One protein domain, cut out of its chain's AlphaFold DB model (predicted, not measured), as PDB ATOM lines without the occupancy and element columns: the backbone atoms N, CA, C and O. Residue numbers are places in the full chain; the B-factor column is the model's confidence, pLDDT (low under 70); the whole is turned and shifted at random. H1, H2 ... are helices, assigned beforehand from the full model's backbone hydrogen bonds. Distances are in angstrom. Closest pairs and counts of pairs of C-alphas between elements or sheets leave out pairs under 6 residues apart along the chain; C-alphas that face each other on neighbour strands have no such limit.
ATOM      1  N   SER A  20      39.925  44.368 -46.004       67.94
ATOM      2  CA  SER A  20      41.112  43.516 -46.168       67.94
ATOM      3  C   SER A  20      41.611  42.823 -44.885       67.94
ATOM      4  O   SER A  20      42.589  42.071 -44.936       67.94
ATOM      5  N   LYS A  21      41.031  43.130 -43.718       83.38
ATOM      6  CA  LYS A  21      41.483  42.618 -42.413       83.38
ATOM      7  C   LYS A  21      40.944  41.205 -42.146       83.38
ATOM      8  O   LYS A  21      39.806  40.881 -42.499       83.38
ATOM      9  N   SER A  22      41.769  40.361 -41.517       90.25
ATOM     10  CA  SER A  22      41.373  38.992 -41.149       90.25
ATOM     11  C   SER A  22      40.197  39.000 -40.171       90.25
ATOM     12  O   SER A  22      39.910  40.010 -39.526       90.25
ATOM     13  N   GLU A  23      39.500  37.871 -40.050       92.94
ATOM     14  CA  GLU A  23      38.397  37.754 -39.096       92.94
ATOM     15  C   GLU A  23      38.868  37.966 -37.646       92.94
ATOM     16  O   GLU A  23      38.235  38.731 -36.928       92.94
ATOM     17  N   MET A  24      40.034  37.434 -37.251       93.31
ATOM     18  CA  MET A  24      40.633  37.699 -35.930       93.31
ATOM     19  C   MET A  24      40.920  39.191 -35.692       93.31
ATOM     20  O   MET A  24      40.667  39.708 -34.605       93.31
ATOM     21  N   GLN A  25      41.402  39.917 -36.706       94.25
ATOM     22  CA  GLN A  25      41.612  41.366 -36.607       94.25
ATOM     23  C   GLN A  25      40.291  42.130 -36.464       94.25
ATOM     24  O   GLN A  25      40.214  43.082 -35.690       94.25
ATOM     25  N   ARG A  26      39.243  41.717 -37.183       93.38
ATOM     26  CA  ARG A  26      37.903  42.305 -37.041       93.38
ATOM     27  C   ARG A  26      37.331  42.063 -35.645       93.38
ATOM     28  O   ARG A  26      36.861  43.016 -35.034       93.38
ATOM     29  N   MET A  27      37.470  40.844 -35.121       93.69
ATOM     30  CA  MET A  27      37.072  40.501 -33.751       93.69
ATOM     31  C   MET A  27      37.804  41.363 -32.719       93.69
ATOM     32  O   MET A  27      37.161  41.939 -31.848       93.69
ATOM     33  N   LEU A  28      39.131  41.514 -32.836       94.88
ATOM     34  CA  LEU A  28      39.902  42.378 -31.937       94.88
ATOM     35  C   LEU A  28      39.409  43.828 -31.997       94.88
ATOM     36  O   LEU A  28      39.197  44.447 -30.961       94.88
ATOM     37  N   TRP A  29      39.219  44.380 -33.196       94.44
ATOM     38  CA  TRP A  29      38.760  45.759 -33.342       94.44
ATOM     39  C   TRP A  29      37.377  45.983 -32.730       94.44
ATOM     40  O   TRP A  29      37.184  46.953 -32.002       94.44
ATOM     41  N   GLN A  30      36.437  45.077 -32.996       92.88
ATOM     42  CA  GLN A  30      35.101  45.125 -32.417       92.88
ATOM     43  C   GLN A  30      35.163  45.062 -30.890       92.88
ATOM     44  O   GLN A  30      34.581  45.910 -30.216       92.88
ATOM     45  N   ARG A  31      35.940  44.127 -30.337       91.56
ATOM     46  CA  ARG A  31      36.072  43.971 -28.887       91.56
ATOM     47  C   ARG A  31      36.692  45.193 -28.220       91.56
ATOM     48  O   ARG A  31      36.192  45.668 -27.205       91.56
ATOM     49  N   LEU A  32      37.711  45.777 -28.851       94.19
ATOM     50  CA  LEU A  32      38.298  47.037 -28.406       94.19
ATOM     51  C   LEU A  32      37.303  48.194 -28.456       94.19
ATOM     52  O   LEU A  32      37.483  49.140 -27.702       94.19
ATOM     53  N   GLN A  33      36.290  48.175 -29.326       92.94
ATOM     54  CA  GLN A  33      35.230  49.185 -29.311       92.94
ATOM     55  C   GLN A  33      34.243  48.965 -28.166       92.94
ATOM     56  O   GLN A  33      33.904  49.938 -27.496       92.94
ATOM     57  N   GLU A  34      33.819  47.718 -27.951       92.19
ATOM     58  CA  GLU A  34      32.847  47.321 -26.925       92.19
ATOM     59  C   GLU A  34      33.384  47.544 -25.503       92.19
ATOM     60  O   GLU A  34      32.698  48.116 -24.657       92.19
ATOM     61  N   ASP A  35      34.633  47.148 -25.245       93.12
ATOM     62  CA  ASP A  35      35.190  47.105 -23.889       93.12
ATOM     63  C   ASP A  35      36.010  48.351 -23.513       93.12
ATOM     64  O   ASP A  35      36.495  48.455 -22.382       93.12
ATOM     65  N   TRP A  36      36.183  49.311 -24.431       94.31
ATOM     66  CA  TRP A  36      37.205  50.358 -24.300       94.31
ATOM     67  C   TRP A  36      37.146  51.152 -23.006       94.31
ATOM     68  O   TRP A  36      38.181  51.402 -22.399       94.31
ATOM     69  N   GLU A  37      35.951  51.574 -22.599       91.69
ATOM     70  CA  GLU A  37      35.788  52.418 -21.415       91.69
ATOM     71  C   GLU A  37      36.320  51.712 -20.165       91.69
ATOM     72  O   GLU A  37      37.007  52.327 -19.352       91.69
ATOM     73  N   LYS A  38      36.091  50.396 -20.069       90.50
ATOM     74  CA  LYS A  38      36.608  49.560 -18.984       90.50
ATOM     75  C   LYS A  38      38.120  49.390 -19.115       90.50
ATOM     76  O   LYS A  38      38.846  49.660 -18.161       90.50
ATOM     77  N   LEU A  39      38.599  49.024 -20.307       90.81
ATOM     78  CA  LEU A  39      40.019  48.773 -20.580       90.81
ATOM     79  C   LEU A  39      40.899  50.007 -20.344       90.81
ATOM     80  O   LEU A  39      41.960  49.902 -19.737       90.81
ATOM     81  N   ALA A  40      40.463  51.180 -20.802       90.62
ATOM     82  CA  ALA A  40      41.213  52.430 -20.699       90.62
ATOM     83  C   ALA A  40      41.355  52.921 -19.251       90.62
ATOM     84  O   ALA A  40      42.283  53.669 -18.946       90.62
ATOM     85  N   SER A  41      40.442  52.508 -18.367       88.00
ATOM     86  CA  SER A  41      40.507  52.800 -16.933       88.00
ATOM     87  C   SER A  41      41.240  51.738 -16.114       88.00
ATOM     88  O   SER A  41      41.606  52.014 -14.972       88.00
ATOM     89  N   ASP A  42      41.464  50.541 -16.668       88.00
ATOM     90  CA  ASP A  42      42.034  49.422 -15.922       88.00
ATOM     91  C   ASP A  42      43.572  49.514 -15.857       88.00
ATOM     92  O   ASP A  42      44.248  49.415 -16.890       88.00
ATOM     93  N   PRO A  43      44.172  49.655 -14.657       85.50
ATOM     94  CA  PRO A  43      45.623  49.769 -14.518       85.50
ATOM     95  C   PRO A  43      46.385  48.525 -14.989       85.50
ATOM     96  O   PRO A  43      47.539  48.637 -15.402       85.50
ATOM     97  N   THR A  44      45.760  47.347 -14.936       84.44
ATOM     98  CA  THR A  44      46.335  46.078 -15.409       84.44
ATOM     99  C   THR A  44      46.466  46.089 -16.923       84.44
ATOM    100  O   THR A  44      47.484  45.649 -17.454       84.44
ATOM    101  N   PHE A  45      45.453  46.612 -17.619       88.44
ATOM    102  CA  PHE A  45      45.479  46.723 -19.071       88.44
ATOM    103  C   PHE A  45      46.442  47.812 -19.529       88.44
ATOM    104  O   PHE A  45      47.362  47.539 -20.292       88.44
ATOM    105  N   VAL A  46      46.273  49.039 -19.029       88.31
ATOM    106  CA  VAL A  46      47.080  50.196 -19.453       88.31
ATOM    107  C   VAL A  46      48.554  50.027 -19.075       88.31
ATOM    108  O   VAL A  46      49.434  50.429 -19.834       88.31
ATOM    109  N   GLY A  47      48.833  49.408 -17.925       84.62
ATOM    110  CA  GLY A  47      50.185  49.136 -17.437       84.62
ATOM    111  C   GLY A  47      50.846  47.885 -18.023       84.62
ATOM    112  O   GLY A  47      51.966  47.561 -17.627       84.62
ATOM    113  N   ALA A  48      50.186  47.163 -18.934       87.44
ATOM    114  CA  ALA A  48      50.728  45.933 -19.498       87.44
ATOM    115  C   ALA A  48      52.007  46.189 -20.313       87.44
ATOM    116  O   ALA A  48      52.084  47.112 -21.129       87.44
ATOM    117  N   GLU A  49      53.012  45.320 -20.156       87.38
ATOM    118  CA  GLU A  49      54.324  45.469 -20.805       87.38
ATOM    119  C   GLU A  49      54.221  45.536 -22.338       87.38
ATOM    120  O   GLU A  49      54.990  46.241 -23.004       87.38
ATOM    121  N   VAL A  50      53.230  44.852 -22.913       89.62
ATOM    122  CA  VAL A  50      52.938  44.881 -24.351       89.62
ATOM    123  C   VAL A  50      52.692  46.306 -24.870       89.62
ATOM    124  O   VAL A  50      53.100  46.615 -25.991       89.62
ATOM    125  N   PHE A  51      52.156  47.204 -24.034       91.81
ATOM    126  CA  PHE A  51      51.871  48.605 -24.364       91.81
ATOM    127  C   PHE A  51      52.911  49.597 -23.832       91.81
ATOM    128  O   PHE A  51      52.751  50.797 -24.020       91.81
ATOM    129  N   SER A  52      54.016  49.129 -23.243       87.62
ATOM    130  CA  SER A  52      55.088  49.980 -22.682       87.62
ATOM    131  C   SER A  52      55.671  51.024 -23.646       87.62
ATOM    132  O   SER A  52      56.296  51.987 -23.212       87.62
ATOM    133  N   ARG A  53      55.509  50.823 -24.960       87.69
ATOM    134  CA  ARG A  53      55.992  51.727 -26.018       87.69
ATOM    135  C   ARG A  53      54.898  52.624 -26.607       87.69
ATOM    136  O   ARG A  53      55.192  53.411 -27.503       87.69
ATOM    137  N   CYS A  54      53.655  52.488 -26.157       89.50
ATOM    138  CA  CYS A  54      52.550  53.324 -26.604       89.50
ATOM    139  C   CYS A  54      52.580  54.684 -25.901       89.50
ATOM    140  O   CYS A  54      53.015  54.800 -24.757       89.50
ATOM    141  N   GLN A  55      52.078  55.713 -26.583       89.06
ATOM    142  CA  GLN A  55      51.831  57.006 -25.951       89.06
ATOM    143  C   GLN A  55      50.682  56.889 -24.942       89.06
ATOM    144  O   GLN A  55      49.741  56.120 -25.152       89.06
ATOM    145  N   THR A  56      50.763  57.662 -23.860       85.25
ATOM    146  CA  THR A  56      49.695  57.792 -22.868       85.25
ATOM    147  C   THR A  56      48.927  59.106 -23.082       85.25
ATOM    148  O   THR A  56      49.551  60.133 -23.354       85.25
ATOM    149  N   PRO A  57      47.584  59.113 -22.963       88.19
ATOM    150  CA  PRO A  57      46.720  57.967 -22.675       88.19
ATOM    151  C   PRO A  57      46.678  56.968 -23.842       88.19
ATOM    152  O   PRO A  57      46.741  57.356 -25.008       88.19
ATOM    153  N   LEU A  58      46.582  55.678 -23.510       92.31
ATOM    154  CA  LEU A  58      46.459  54.610 -24.502       92.31
ATOM    155  C   LEU A  58      45.195  54.844 -25.347       92.31
ATOM    156  O   LEU A  58      44.209  55.372 -24.837       92.31
ATOM    157  N   THR A  59      45.209  54.452 -26.624       93.56
ATOM    158  CA  THR A  59      44.049  54.536 -27.533       93.56
ATOM    159  C   THR A  59      43.732  53.172 -28.144       93.56
ATOM    160  O   THR A  59      44.619  52.321 -28.262       93.56
ATOM    161  N   ARG A  60      42.475  52.954 -28.563       94.44
ATOM    162  CA  ARG A  60      42.043  51.714 -29.244       94.44
ATOM    163  C   ARG A  60      42.884  51.444 -30.478       94.44
ATOM    164  O   ARG A  60      43.310  50.320 -30.720       94.44
ATOM    165  N   GLU A  61      43.128  52.498 -31.247       93.81
ATOM    166  CA  GLU A  61      43.914  52.477 -32.471       93.81
ATOM    167  C   GLU A  61      45.353  52.053 -32.176       93.81
ATOM    168  O   GLU A  61      45.870  51.179 -32.868       93.81
ATOM    169  N   ALA A  62      45.969  52.589 -31.117       93.12
ATOM    170  CA  ALA A  62      47.318  52.201 -30.717       93.12
ATOM    171  C   ALA A  62      47.381  50.726 -30.288       93.12
ATOM    172  O   ALA A  62      48.286  50.008 -30.704       93.12
ATOM    173  N   VAL A  63      46.404  50.240 -29.513       94.75
ATOM    174  CA  VAL A  63      46.330  48.820 -29.119       94.75
ATOM    175  C   VAL A  63      46.175  47.914 -30.340       94.75
ATOM    176  O   VAL A  63      46.876  46.909 -30.476       94.75
ATOM    177  N   PHE A  64      45.296  48.290 -31.267       95.44
ATOM    178  CA  PHE A  64      45.088  47.548 -32.502       95.44
ATOM    179  C   PHE A  64      46.348  47.524 -33.383       95.44
ATOM    180  O   PHE A  64      46.715  46.476 -33.919       95.44
ATOM    181  N   GLN A  65      47.057  48.651 -33.499       94.06
ATOM    182  CA  GLN A  65      48.337  48.741 -34.208       94.06
ATOM    183  C   GLN A  65      49.418  47.880 -33.554       94.06
ATOM    184  O   GLN A  65      50.144  47.177 -34.253       94.06
ATOM    185  N   VAL A  66      49.486  47.837 -32.220       94.56
ATOM    186  CA  VAL A  66      50.419  46.945 -31.514       94.56
ATOM    187  C   VAL A  66      50.208  45.490 -31.930       94.56
ATOM    188  O   VAL A  66      51.177  44.808 -32.246       94.56
ATOM    189  N   ALA A  67      48.964  45.019 -32.003       93.62
ATOM    190  CA  ALA A  67      48.681  43.649 -32.435       93.62
ATOM    191  C   ALA A  67      48.998  43.418 -33.928       93.62
ATOM    192  O   ALA A  67      49.488  42.353 -34.323       93.62
ATOM    193  N   THR A  68      48.713  44.409 -34.778       93.31
ATOM    194  CA  THR A  68      48.677  44.232 -36.240       93.31
ATOM    195  C   THR A  68      49.920  44.689 -36.997       93.31
ATOM    196  O   THR A  68      50.121  44.236 -38.124       93.31
ATOM    197  N   GLU A  69      50.768  45.527 -36.403       90.94
ATOM    198  CA  GLU A  69      51.902  46.168 -37.082       90.94
ATOM    199  C   GLU A  69      53.245  45.863 -36.402       90.94
ATOM    200  O   GLU A  69      54.228  45.615 -37.100       90.94
ATOM    201  N   ASN A  70      53.299  45.764 -35.068       92.00
ATOM    202  CA  ASN A  70      54.553  45.478 -34.356       92.00
ATOM    203  C   ASN A  70      55.092  44.065 -34.636       92.00
ATOM    204  O   ASN A  70      54.399  43.211 -35.184       92.00
ATOM    205  N   ASP A  71      56.330  43.786 -34.229       92.38
ATOM    206  CA  ASP A  71      56.897  42.439 -34.311       92.38
ATOM    207  C   ASP A  71      56.069  41.434 -33.486       92.38
ATOM    208  O   ASP A  71      55.966  41.547 -32.261       92.38
ATOM    209  N   SER A  72      55.481  40.439 -34.160       91.31
ATOM    210  CA  SER A  72      54.585  39.455 -33.541       91.31
ATOM    211  C   SER A  72      55.229  38.694 -32.386       91.31
ATOM    212  O   SER A  72      54.568  38.398 -31.392       91.31
ATOM    213  N   ARG A  73      56.526  38.381 -32.493       89.75
ATOM    214  CA  ARG A  73      57.248  37.629 -31.464       89.75
ATOM    215  C   ARG A  73      57.436  38.475 -30.210       89.75
ATOM    216  O   ARG A  73      57.236  37.973 -29.108       89.75
ATOM    217  N   GLN A  74      57.776  39.752 -30.368       90.31
ATOM    218  CA  GLN A  74      57.881  40.696 -29.256       90.31
ATOM    219  C   GLN A  74      56.529  40.945 -28.587       90.31
ATOM    220  O   GLN A  74      56.469  41.019 -27.362       90.31
ATOM    221  N   VAL A  75      55.443  41.034 -29.361       92.38
ATOM    222  CA  VAL A  75      54.084  41.162 -28.810       92.38
ATOM    223  C   VAL A  75      53.741  39.950 -27.942       92.38
ATOM    224  O   VAL A  75      53.391  40.122 -26.778       92.38
ATOM    225  N   LEU A  76      53.923  38.730 -28.458       90.44
ATOM    226  CA  LEU A  76      53.667  37.492 -27.709       90.44
ATOM    227  C   LEU A  76      54.545  37.365 -26.454       90.44
ATOM    228  O   LEU A  76      54.055  36.971 -25.397       90.44
ATOM    229  N   LEU A  77      55.827  37.735 -26.541       87.25
ATOM    230  CA  LEU A  77      56.754  37.706 -25.407       87.25
ATOM    231  C   LEU A  77      56.306  38.642 -24.276       87.25
ATOM    232  O   LEU A  77      56.303  38.245 -23.114       87.25
ATOM    233  N   ARG A  78      55.913  39.872 -24.617       87.75
ATOM    234  CA  ARG A  78      55.466  40.879 -23.645       87.75
ATOM    235  C   ARG A  78      54.074  40.608 -23.102       87.75
ATOM    236  O   ARG A  78      53.764  41.012 -21.996       87.75
ATOM    237  N   LEU A  79      53.216  39.948 -23.873       87.50
ATOM    238  CA  LEU A  79      51.938  39.481 -23.349       87.50
ATOM    239  C   LEU A  79      52.143  38.336 -22.368       87.50
ATOM    240  O   LEU A  79      51.487  38.289 -21.335       87.50
ATOM    241  N   ARG A  80      53.082  37.429 -22.652       81.31
ATOM    242  CA  ARG A  80      53.385  36.307 -21.765       81.31
ATOM    243  C   ARG A  80      53.753  36.768 -20.350       81.31
ATOM    244  O   ARG A  80      53.386  36.072 -19.404       81.31
ATOM    245  N   SER A  81      54.444  37.896 -20.179       74.31
ATOM    246  CA  SER A  81      54.773  38.423 -18.844       74.31
ATOM    247  C   SER A  81      53.537  38.870 -18.053       74.31
ATOM    248  O   SER A  81      53.554  38.791 -16.830       74.31
ATOM    249  N   CYS A  82      52.426  39.212 -18.719       72.19
ATOM    250  CA  CYS A  82      51.146  39.501 -18.062       72.19
ATOM    251  C   CYS A  82      50.504  38.259 -17.413       72.19
ATOM    252  O   CYS A  82      49.705  38.400 -16.490       72.19
ATOM    253  N   PHE A  83      50.868  37.054 -17.870       70.25
ATOM    254  CA  PHE A  83      50.315  35.773 -17.399       70.25
ATOM    255  C   PHE A  83      51.350  34.887 -16.684       70.25
ATOM    256  O   PHE A  83      50.989  33.937 -15.995       70.25
ATOM    257  N   SER A  84      52.648  35.180 -16.817       63.53
ATOM    258  CA  SER A  84      53.736  34.401 -16.211       63.53
ATOM    259  C   SER A  84      54.122  34.991 -14.857       63.53
ATOM    260  O   SER A  84      54.866  35.964 -14.783       63.53
ATOM    261  N   GLY A  85      53.641  34.388 -13.771       52.91
ATOM    262  CA  GLY A  85      53.786  34.898 -12.402       52.91
ATOM    263  C   GLY A  85      55.184  34.831 -11.769       52.91
ATOM    264  O   GLY A  85      55.254  34.568 -10.573       52.91
ATOM    265  N   ARG A  86      56.285  35.017 -12.519       46.88
ATOM    266  CA  ARG A  86      57.642  34.940 -11.940       46.88
ATOM    267  C   ARG A  86      58.284  36.271 -11.537       46.88
ATOM    268  O   ARG A  86      58.880  36.271 -10.475       46.88
ATOM    269  N   ASP A  87      58.121  37.394 -12.248       40.94
ATOM    270  CA  ASP A  87      58.957  38.585 -11.960       40.94
ATOM    271  C   ASP A  87      58.302  39.956 -12.272       40.94
ATOM    272  O   ASP A  87      58.815  40.732 -13.076       40.94
ATOM    273  N   GLY A  88      57.176  40.320 -11.643       38.53
ATOM    274  CA  GLY A  88      56.656  41.699 -11.751       38.53
ATOM    275  C   GLY A  88      55.247  41.928 -11.189       38.53
ATOM    276  O   GLY A  88      54.525  40.964 -10.950       38.53
ATOM    277  N   PRO A  89      54.818  43.190 -10.967       37.69
ATOM    278  CA  PRO A  89      53.634  43.547 -10.167       37.69
ATOM    279  C   PRO A  89      52.271  43.154 -10.769       37.69
ATOM    280  O   PRO A  89      51.232  43.460 -10.178       37.69
ATOM    281  N   VAL A  90      52.231  42.436 -11.892       45.00
ATOM    282  CA  VAL A  90      50.989  41.874 -12.429       45.00
ATOM    283  C   VAL A  90      50.812  40.476 -11.851       45.00
ATOM    284  O   VAL A  90      51.344  39.482 -12.338       45.00
ATOM    285  N   LYS A  91      50.061  40.409 -10.750       48.03
ATOM    286  CA  LYS A  91      49.567  39.152 -10.190       48.03
ATOM    287  C   LYS A  91      48.763  38.429 -11.281       48.03
ATOM    288  O   LYS A  91      47.606  38.775 -11.497       48.03
ATOM    289  N   ALA A  92      49.342  37.393 -11.890       44.12
ATOM    290  CA  ALA A  92      48.654  36.440 -12.774       44.12
ATOM    291  C   ALA A  92      47.370  35.841 -12.144       44.12
ATOM    292  O   ALA A  92      46.514  35.314 -12.841       44.12
ATOM    293  N   PHE A  93      47.191  36.007 -10.828       46.41
ATOM    294  CA  PHE A  93      45.973  35.728 -10.063       46.41
ATOM    295  C   PHE A  93      44.773  36.665 -10.327       46.41
ATOM    296  O   PHE A  93      43.753  36.489  -9.673       46.41
ATOM    297  N   ARG A  94      44.872  37.684 -11.198       52.25
ATOM    298  CA  ARG A  94      43.792  38.680 -11.404       52.25
ATOM    299  C   ARG A  94      43.045  38.597 -12.734       52.25
ATOM    300  O   ARG A  94      42.042  39.283 -12.884       52.25
ATOM    301  N   LEU A  95      43.531  37.827 -13.704       66.94
ATOM    302  CA  LEU A  95      42.871  37.727 -15.006       66.94
ATOM    303  C   LEU A  95      41.925  36.531 -14.993       66.94
ATOM    304  O   LEU A  95      42.308  35.416 -15.336       66.94
ATOM    305  N   GLU A  96      40.692  36.778 -14.564       70.56
ATOM    306  CA  GLU A  96      39.603  35.812 -14.687       70.56
ATOM    307  C   GLU A  96      39.387  35.477 -16.169       70.56
ATOM    308  O   GLU A  96      39.277  36.381 -17.003       70.56
ATOM    309  N   ARG A  97      39.276  34.184 -16.503       71.88
ATOM    310  CA  ARG A  97      39.020  33.712 -17.880       71.88
ATOM    311  C   ARG A  97      37.737  34.276 -18.509       71.88
ATOM    312  O   ARG A  97      37.624  34.283 -19.724       71.88
ATOM    313  N   ASN A  98      36.789  34.743 -17.693       71.31
ATOM    314  CA  ASN A  98      35.535  35.373 -18.129       71.31
ATOM    315  C   ASN A  98      35.583  36.908 -18.146       71.31
ATOM    316  O   ASN A  98      34.544  37.561 -18.256       71.31
ATOM    317  N   SER A  99      36.765  37.506 -18.002       81.88
ATOM    318  CA  SER A  99      36.897  38.961 -17.970       81.88
ATOM    319  C   SER A  99      37.107  39.554 -19.370       81.88
ATOM    320  O   SER A  99      37.846  38.989 -20.182       81.88
ATOM    321  N   PRO A 100      36.578  40.766 -19.636       85.56
ATOM    322  CA  PRO A 100      36.927  41.536 -20.831       85.56
ATOM    323  C   PRO A 100      38.442  41.714 -21.011       85.56
ATOM    324  O   PRO A 100      38.940  41.750 -22.133       85.56
ATOM    325  N   LEU A 101      39.201  41.793 -19.913       87.44
ATOM    326  CA  LEU A 101      40.662  41.877 -19.951       87.44
ATOM    327  C   LEU A 101      41.291  40.629 -20.571       87.44
ATOM    328  O   LEU A 101      42.133  40.750 -21.463       87.44
ATOM    329  N   PHE A 102      40.881  39.446 -20.108       85.25
ATOM    330  CA  PHE A 102      41.362  38.174 -20.637       85.25
ATOM    331  C   PHE A 102      41.038  38.047 -22.126       85.25
ATOM    332  O   PHE A 102      41.942  37.791 -22.919       85.25
ATOM    333  N   ASP A 103      39.790  38.322 -22.513       86.81
ATOM    334  CA  ASP A 103      39.342  38.264 -23.907       86.81
ATOM    335  C   ASP A 103      40.179  39.166 -24.822       86.81
ATOM    336  O   ASP A 103      40.622  38.741 -25.891       86.81
ATOM    337  N   ASN A 104      40.434  40.409 -24.403       91.50
ATOM    338  CA  ASN A 104      41.217  41.350 -25.198       91.50
ATOM    339  C   ASN A 104      42.689  40.930 -25.282       91.50
ATOM    340  O   ASN A 104      43.258  40.937 -26.375       91.50
ATOM    341  N   PHE A 105      43.317  40.505 -24.180       91.25
ATOM    342  CA  PHE A 105      44.691  39.997 -24.231       91.25
ATOM    343  C   PHE A 105      44.819  38.733 -25.084       91.25
ATOM    344  O   PHE A 105      45.775  38.618 -25.855       91.25
ATOM    345  N   MET A 106      43.854  37.816 -24.989       89.94
ATOM    346  CA  MET A 106      43.794  36.618 -25.820       89.94
ATOM    347  C   MET A 106      43.666  36.994 -27.299       89.94
ATOM    348  O   MET A 106      44.447  36.515 -28.115       89.94
ATOM    349  N   LEU A 107      42.759  37.903 -27.667       92.69
ATOM    350  CA  LEU A 107      42.607  38.345 -29.058       92.69
ATOM    351  C   LEU A 107      43.861  39.046 -29.599       92.69
ATOM    352  O   LEU A 107      44.241  38.806 -30.744       92.69
ATOM    353  N   ILE A 108      44.554  39.858 -28.792       94.44
ATOM    354  CA  ILE A 108      45.845  40.449 -29.187       94.44
ATOM    355  C   ILE A 108      46.879  39.338 -29.433       94.44
ATOM    356  O   ILE A 108      47.588  39.379 -30.442       94.44
ATOM    357  N   ALA A 109      46.947  38.329 -28.556       92.88
ATOM    358  CA  ALA A 109      47.846  37.188 -28.721       92.88
ATOM    359  C   ALA A 109      47.521  36.383 -29.988       92.88
ATOM    360  O   ALA A 109      48.428  36.057 -30.753       92.88
ATOM    361  N   LEU A 110      46.241  36.120 -30.257       94.19
ATOM    362  CA  LEU A 110      45.779  35.401 -31.445       94.19
ATOM    363  C   LEU A 110      46.094  36.162 -32.737       94.19
ATOM    364  O   LEU A 110      46.595  35.563 -33.684       94.19
ATOM    365  N   VAL A 111      45.901  37.484 -32.770       95.31
ATOM    366  CA  VAL A 111      46.270  38.320 -33.928       95.31
ATOM    367  C   VAL A 111      47.789  38.334 -34.146       95.31
ATOM    368  O   VAL A 111      48.260  38.261 -35.287       95.31
ATOM    369  N   ALA A 112      48.583  38.391 -33.074       94.25
ATOM    370  CA  ALA A 112      50.037  38.297 -33.179       94.25
ATOM    371  C   ALA A 112      50.481  36.909 -33.677       94.25
ATOM    372  O   ALA A 112      51.341  36.825 -34.562       94.25
ATOM    373  N   ALA A 113      49.867  35.837 -33.165       92.56
ATOM    374  CA  ALA A 113      50.105  34.458 -33.580       92.56
ATOM    375  C   ALA A 113      49.719  34.225 -35.048       92.56
ATOM    376  O   ALA A 113      50.524  33.667 -35.789       92.56
ATOM    377  N   GLU A 114      48.563  34.724 -35.497       92.94
ATOM    378  CA  GLU A 114      48.141  34.700 -36.904       92.94
ATOM    379  C   GLU A 114      49.248  35.256 -37.802       92.94
ATOM    380  O   GLU A 114      49.668  34.624 -38.772       92.94
ATOM    381  N   ARG A 115      49.746  36.448 -37.465       92.00
ATOM    382  CA  ARG A 115      50.785  37.122 -38.245       92.00
ATOM    383  C   ARG A 115      52.097  36.348 -38.242       92.00
ATOM    384  O   ARG A 115      52.714  36.227 -39.296       92.00
ATOM    385  N   LEU A 116      52.500  35.807 -37.092       90.00
ATOM    386  CA  LEU A 116      53.710  34.995 -36.981       90.00
ATOM    387  C   LEU A 116      53.613  33.735 -37.852       90.00
ATOM    388  O   LEU A 116      54.528  33.459 -38.623       90.00
ATOM    389  N   ILE A 117      52.491  33.014 -37.773       88.56
ATOM    390  CA  ILE A 117      52.242  31.812 -38.576       88.56
ATOM    391  C   ILE A 117      52.285  32.150 -40.063       88.56
ATOM    392  O   ILE A 117      52.922  31.432 -40.825       88.56
ATOM    393  N   ARG A 118      51.653  33.251 -40.484       86.25
ATOM    394  CA  ARG A 118      51.646  33.662 -41.893       86.25
ATOM    395  C   ARG A 118      53.039  34.010 -42.408       86.25
ATOM    396  O   ARG A 118      53.399  33.551 -43.482       86.25
ATOM    397  N   ILE A 119      53.841  34.735 -41.627       85.81
ATOM    398  CA  ILE A 119      55.234  35.043 -41.987       85.81
ATOM    399  C   ILE A 119      56.046  33.757 -42.194       85.81
ATOM    400  O   ILE A 119      56.815  33.664 -43.146       85.81
ATOM    401  N   GLU A 120      55.894  32.763 -41.316       81.31
ATOM    402  CA  GLU A 120      56.610  31.489 -41.447       81.31
ATOM    403  C   GLU A 120      56.047  30.599 -42.565       81.31
ATOM    404  O   GLU A 120      56.811  29.923 -43.252       81.31
ATOM    405  N   ALA A 121      54.735  30.630 -42.799       77.44
ATOM    406  CA  ALA A 121      54.098  29.925 -43.908       77.44
ATOM    407  C   ALA A 121      54.553  30.486 -45.267       77.44
ATOM    408  O   ALA A 121      54.890  29.709 -46.156       77.44
ATOM    409  N   ASP A 122      54.655  31.813 -45.400       78.12
ATOM    410  CA  ASP A 122      55.142  32.476 -46.617       78.12
ATOM    411  C   ASP A 122      56.612  32.108 -46.914       78.12
ATOM    412  O   ASP A 122      57.000  31.953 -48.073       78.12
ATOM    413  N   LYS A 123      57.433  31.898 -45.872       77.62
ATOM    414  CA  LYS A 123      58.825  31.424 -46.006       77.62
ATOM    415  C   LYS A 123      58.939  29.948 -46.378       77.62
ATOM    416  O   LYS A 123      59.985  29.538 -46.873       77.62
ATOM    417  N   GLN A 275      61.444  22.070 -40.346       77.69
ATOM    418  CA  GLN A 275      62.054  22.539 -39.095       77.69
ATOM    419  C   GLN A 275      61.506  23.910 -38.663       77.69
ATOM    420  O   GLN A 275      61.200  24.092 -37.490       77.69
ATOM    421  N   SER A 276      61.283  24.823 -39.612       75.50
ATOM    422  CA  SER A 276      60.680  26.140 -39.353       75.50
ATOM    423  C   SER A 276      59.296  26.038 -38.708       75.50
ATOM    424  O   SER A 276      59.005  26.735 -37.739       75.50
ATOM    425  N   ILE A 277      58.456  25.119 -39.194       76.56
ATOM    426  CA  ILE A 277      57.129  24.866 -38.625       76.56
ATOM    427  C   ILE A 277      57.263  24.244 -37.238       76.56
ATOM    428  O   ILE A 277      56.588  24.674 -36.313       76.56
ATOM    429  N   ARG A 278      58.170  23.280 -37.048       80.06
ATOM    430  CA  ARG A 278      58.412  22.678 -35.729       80.06
ATOM    431  C   ARG A 278      58.812  23.726 -34.687       80.06
ATOM    432  O   ARG A 278      58.242  23.738 -33.596       80.06
ATOM    433  N   ASP A 279      59.746  24.607 -35.030       82.12
ATOM    434  CA  ASP A 279      60.208  25.670 -34.140       82.12
ATOM    435  C   ASP A 279      59.064  26.640 -33.820       82.12
ATOM    436  O   ASP A 279      58.831  26.954 -32.653       82.12
ATOM    437  N   LEU A 280      58.284  27.040 -34.832       82.69
ATOM    438  CA  LEU A 280      57.075  27.850 -34.660       82.69
ATOM    439  C   LEU A 280      56.092  27.215 -33.668       82.69
ATOM    440  O   LEU A 280      55.580  27.913 -32.796       82.69
ATOM    441  N   LEU A 281      55.838  25.908 -33.762       82.06
ATOM    442  CA  LEU A 281      54.913  25.227 -32.854       82.06
ATOM    443  C   LEU A 281      55.408  25.222 -31.409       82.06
ATOM    444  O   LEU A 281      54.626  25.480 -30.493       82.06
ATOM    445  N   ILE A 282      56.703  24.979 -31.201       83.62
ATOM    446  CA  ILE A 282      57.326  25.073 -29.874       83.62
ATOM    447  C   ILE A 282      57.188  26.502 -29.334       83.62
ATOM    448  O   ILE A 282      56.803  26.692 -28.179       83.62
ATOM    449  N   TYR A 283      57.435  27.511 -30.175       83.81
ATOM    450  CA  TYR A 283      57.271  28.914 -29.800       83.81
ATOM    451  C   TYR A 283      55.828  29.254 -29.420       83.81
ATOM    452  O   TYR A 283      55.605  29.866 -28.377       83.81
ATOM    453  N   LEU A 284      54.844  28.841 -30.219       84.81
ATOM    454  CA  LEU A 284      53.432  29.103 -29.936       84.81
ATOM    455  C   LEU A 284      52.982  28.434 -28.636       84.81
ATOM    456  O   LEU A 284      52.335  29.090 -27.823       84.81
ATOM    457  N   LYS A 285      53.384  27.180 -28.385       83.69
ATOM    458  CA  LYS A 285      53.094  26.496 -27.112       83.69
ATOM    459  C   LYS A 285      53.701  27.235 -25.917       83.69
ATOM    460  O   LYS A 285      53.028  27.411 -24.906       83.69
ATOM    461  N   LEU A 286      54.937  27.721 -26.046       82.25
ATOM    462  CA  LEU A 286      55.614  28.481 -24.993       82.25
ATOM    463  C   LEU A 286      54.906  29.807 -24.666       82.25
ATOM    464  O   LEU A 286      54.883  30.215 -23.503       82.25
ATOM    465  N   PHE A 287      54.369  30.499 -25.675       82.06
ATOM    466  CA  PHE A 287      53.739  31.810 -25.489       82.06
ATOM    467  C   PHE A 287      52.263  31.734 -25.110       82.06
ATOM    468  O   PHE A 287      51.823  32.539 -24.293       82.06
ATOM    469  N   LEU A 288      51.516  30.782 -25.670       81.81
ATOM    470  CA  LEU A 288      50.079  30.655 -25.430       81.81
ATOM    471  C   LEU A 288      49.754  29.767 -24.226       81.81
ATOM    472  O   LEU A 288      48.722  29.968 -23.597       81.81
ATOM    473  N   GLY A 289      50.640  28.837 -23.849       78.44
ATOM    474  CA  GLY A 289      50.448  27.960 -22.687       78.44
ATOM    475  C   GLY A 289      50.000  28.688 -21.407       78.44
ATOM    476  O   GLY A 289      49.016  28.264 -20.804       78.44
ATOM    477  N   PRO A 290      50.629  29.816 -21.018       76.50
ATOM    478  CA  PRO A 290      50.213  30.591 -19.846       76.50
ATOM    479  C   PRO A 290      48.776  31.128 -19.898       76.50
ATOM    480  O   PRO A 290      48.154  31.273 -18.851       76.50
ATOM    481  N   PHE A 291      48.227  31.402 -21.085       76.25
ATOM    482  CA  PHE A 291      46.845  31.871 -21.218       76.25
ATOM    483  C   PHE A 291      45.841  30.758 -20.908       76.25
ATOM    484  O   PHE A 291      44.794  31.012 -20.316       76.25
ATOM    485  N   PHE A 292      46.172  29.518 -21.271       73.06
ATOM    486  CA  PHE A 292      45.313  28.366 -21.004       73.06
ATOM    487  C   PHE A 292      45.404  27.888 -19.551       73.06
ATOM    488  O   PHE A 292      44.449  27.320 -19.036       73.06
ATOM    489  N   GLN A 293      46.499  28.193 -18.854       66.25
ATOM    490  CA  GLN A 293      46.700  27.843 -17.442       66.25
ATOM    491  C   GLN A 293      46.116  28.869 -16.449       66.25
ATOM    492  O   GLN A 293      46.270  28.693 -15.240       66.25
ATOM    493  N   ALA A 294      45.468  29.941 -16.923       56.97
ATOM    494  CA  ALA A 294      44.852  30.946 -16.054       56.97
ATOM    495  C   ALA A 294      43.752  30.319 -15.162       56.97
ATOM    496  O   ALA A 294      42.957  29.514 -15.656       56.97
ATOM    497  N   PRO A 295      43.697  30.657 -13.858       49.00
ATOM    498  CA  PRO A 295      42.825  29.986 -12.900       49.00
ATOM    499  C   PRO A 295      41.337  30.151 -13.243       49.00
ATOM    500  O   PRO A 295      40.856  31.254 -13.501       49.00
ATOM    501  N   ILE A 296      40.603  29.036 -13.202       49.66
ATOM    502  CA  ILE A 296      39.137  28.998 -13.265       49.66
ATOM    503  C   ILE A 296      38.624  29.211 -11.833       49.66
ATOM    504  O   ILE A 296      38.994  28.457 -10.934       49.66
TER     505      ILE A 296
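This is residues 20 to 123 and 275 to 296 of the 454 residues of an uncharacterized protein of Candidatus Accumulibacter sp. BA-92 (UniProt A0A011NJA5). One long helix, H6, runs through the middle, and H1, H4, H5 and H7 pack round it in that order without closing a ring; the short H2 and H3 sit by its first end. Toward residue 123, H6 runs side by side with H7. The printed part has 126 residues with seven named helices, H1 to H7 along the chain, and no named strand: all helix. It is compact, with a radius of gyration of the C-alphas of 14.1 A, and spans 42 by 36 by 26 A.

H1, residues 23 to 34, touches H4, residues 60 to 68, at Leu 32 and Arg 60, closest C-alphas 6.0 A apart. H6, residues 100 to 123, is the hub; its residues 104 to 111 alone touch H1, opposite ways at a shallow tilt of 24 degrees, closest C-alphas Leu 28 and Leu 107, 5.6 A. H2, residues 36 to 41, and H3, residues 43 to 46, only just touch, only at the corner, with 3 pairs of C-alphas within 8 A, the closest those of Leu 39 and Phe 45, 6.0 A. H5, residues 72 to 83, makes a hairpin with H6, closest C-alphas Ser 72 and Ala 112, 4.7 A. With H7, residues 275 to 292, they form an up and down bundle, each running against the one before. Every O i to N i+4 pair is within hydrogen-bond range in H1, H4 and H6, against 1 of 2 in H2, 6 of 8 in H5 and 12 of 14 in H7; H3 is too short for one.

H1 begins at C-alpha 23 (38.397, 37.754, -39.096). H6 measures 34.9 A and H7 25.3 A, ending at C-alpha 292 (45.313, 28.366, -21.004). H7 has a kink of 32 degrees near residue 286.

Residues 124 to 274 are not printed; C-alphas 123 and 275 are 11.7 A apart. Links H3 to H4 and H5 to H6 are long. Residues 20, 84 to 95 and 293 to 296 have pLDDT under 70.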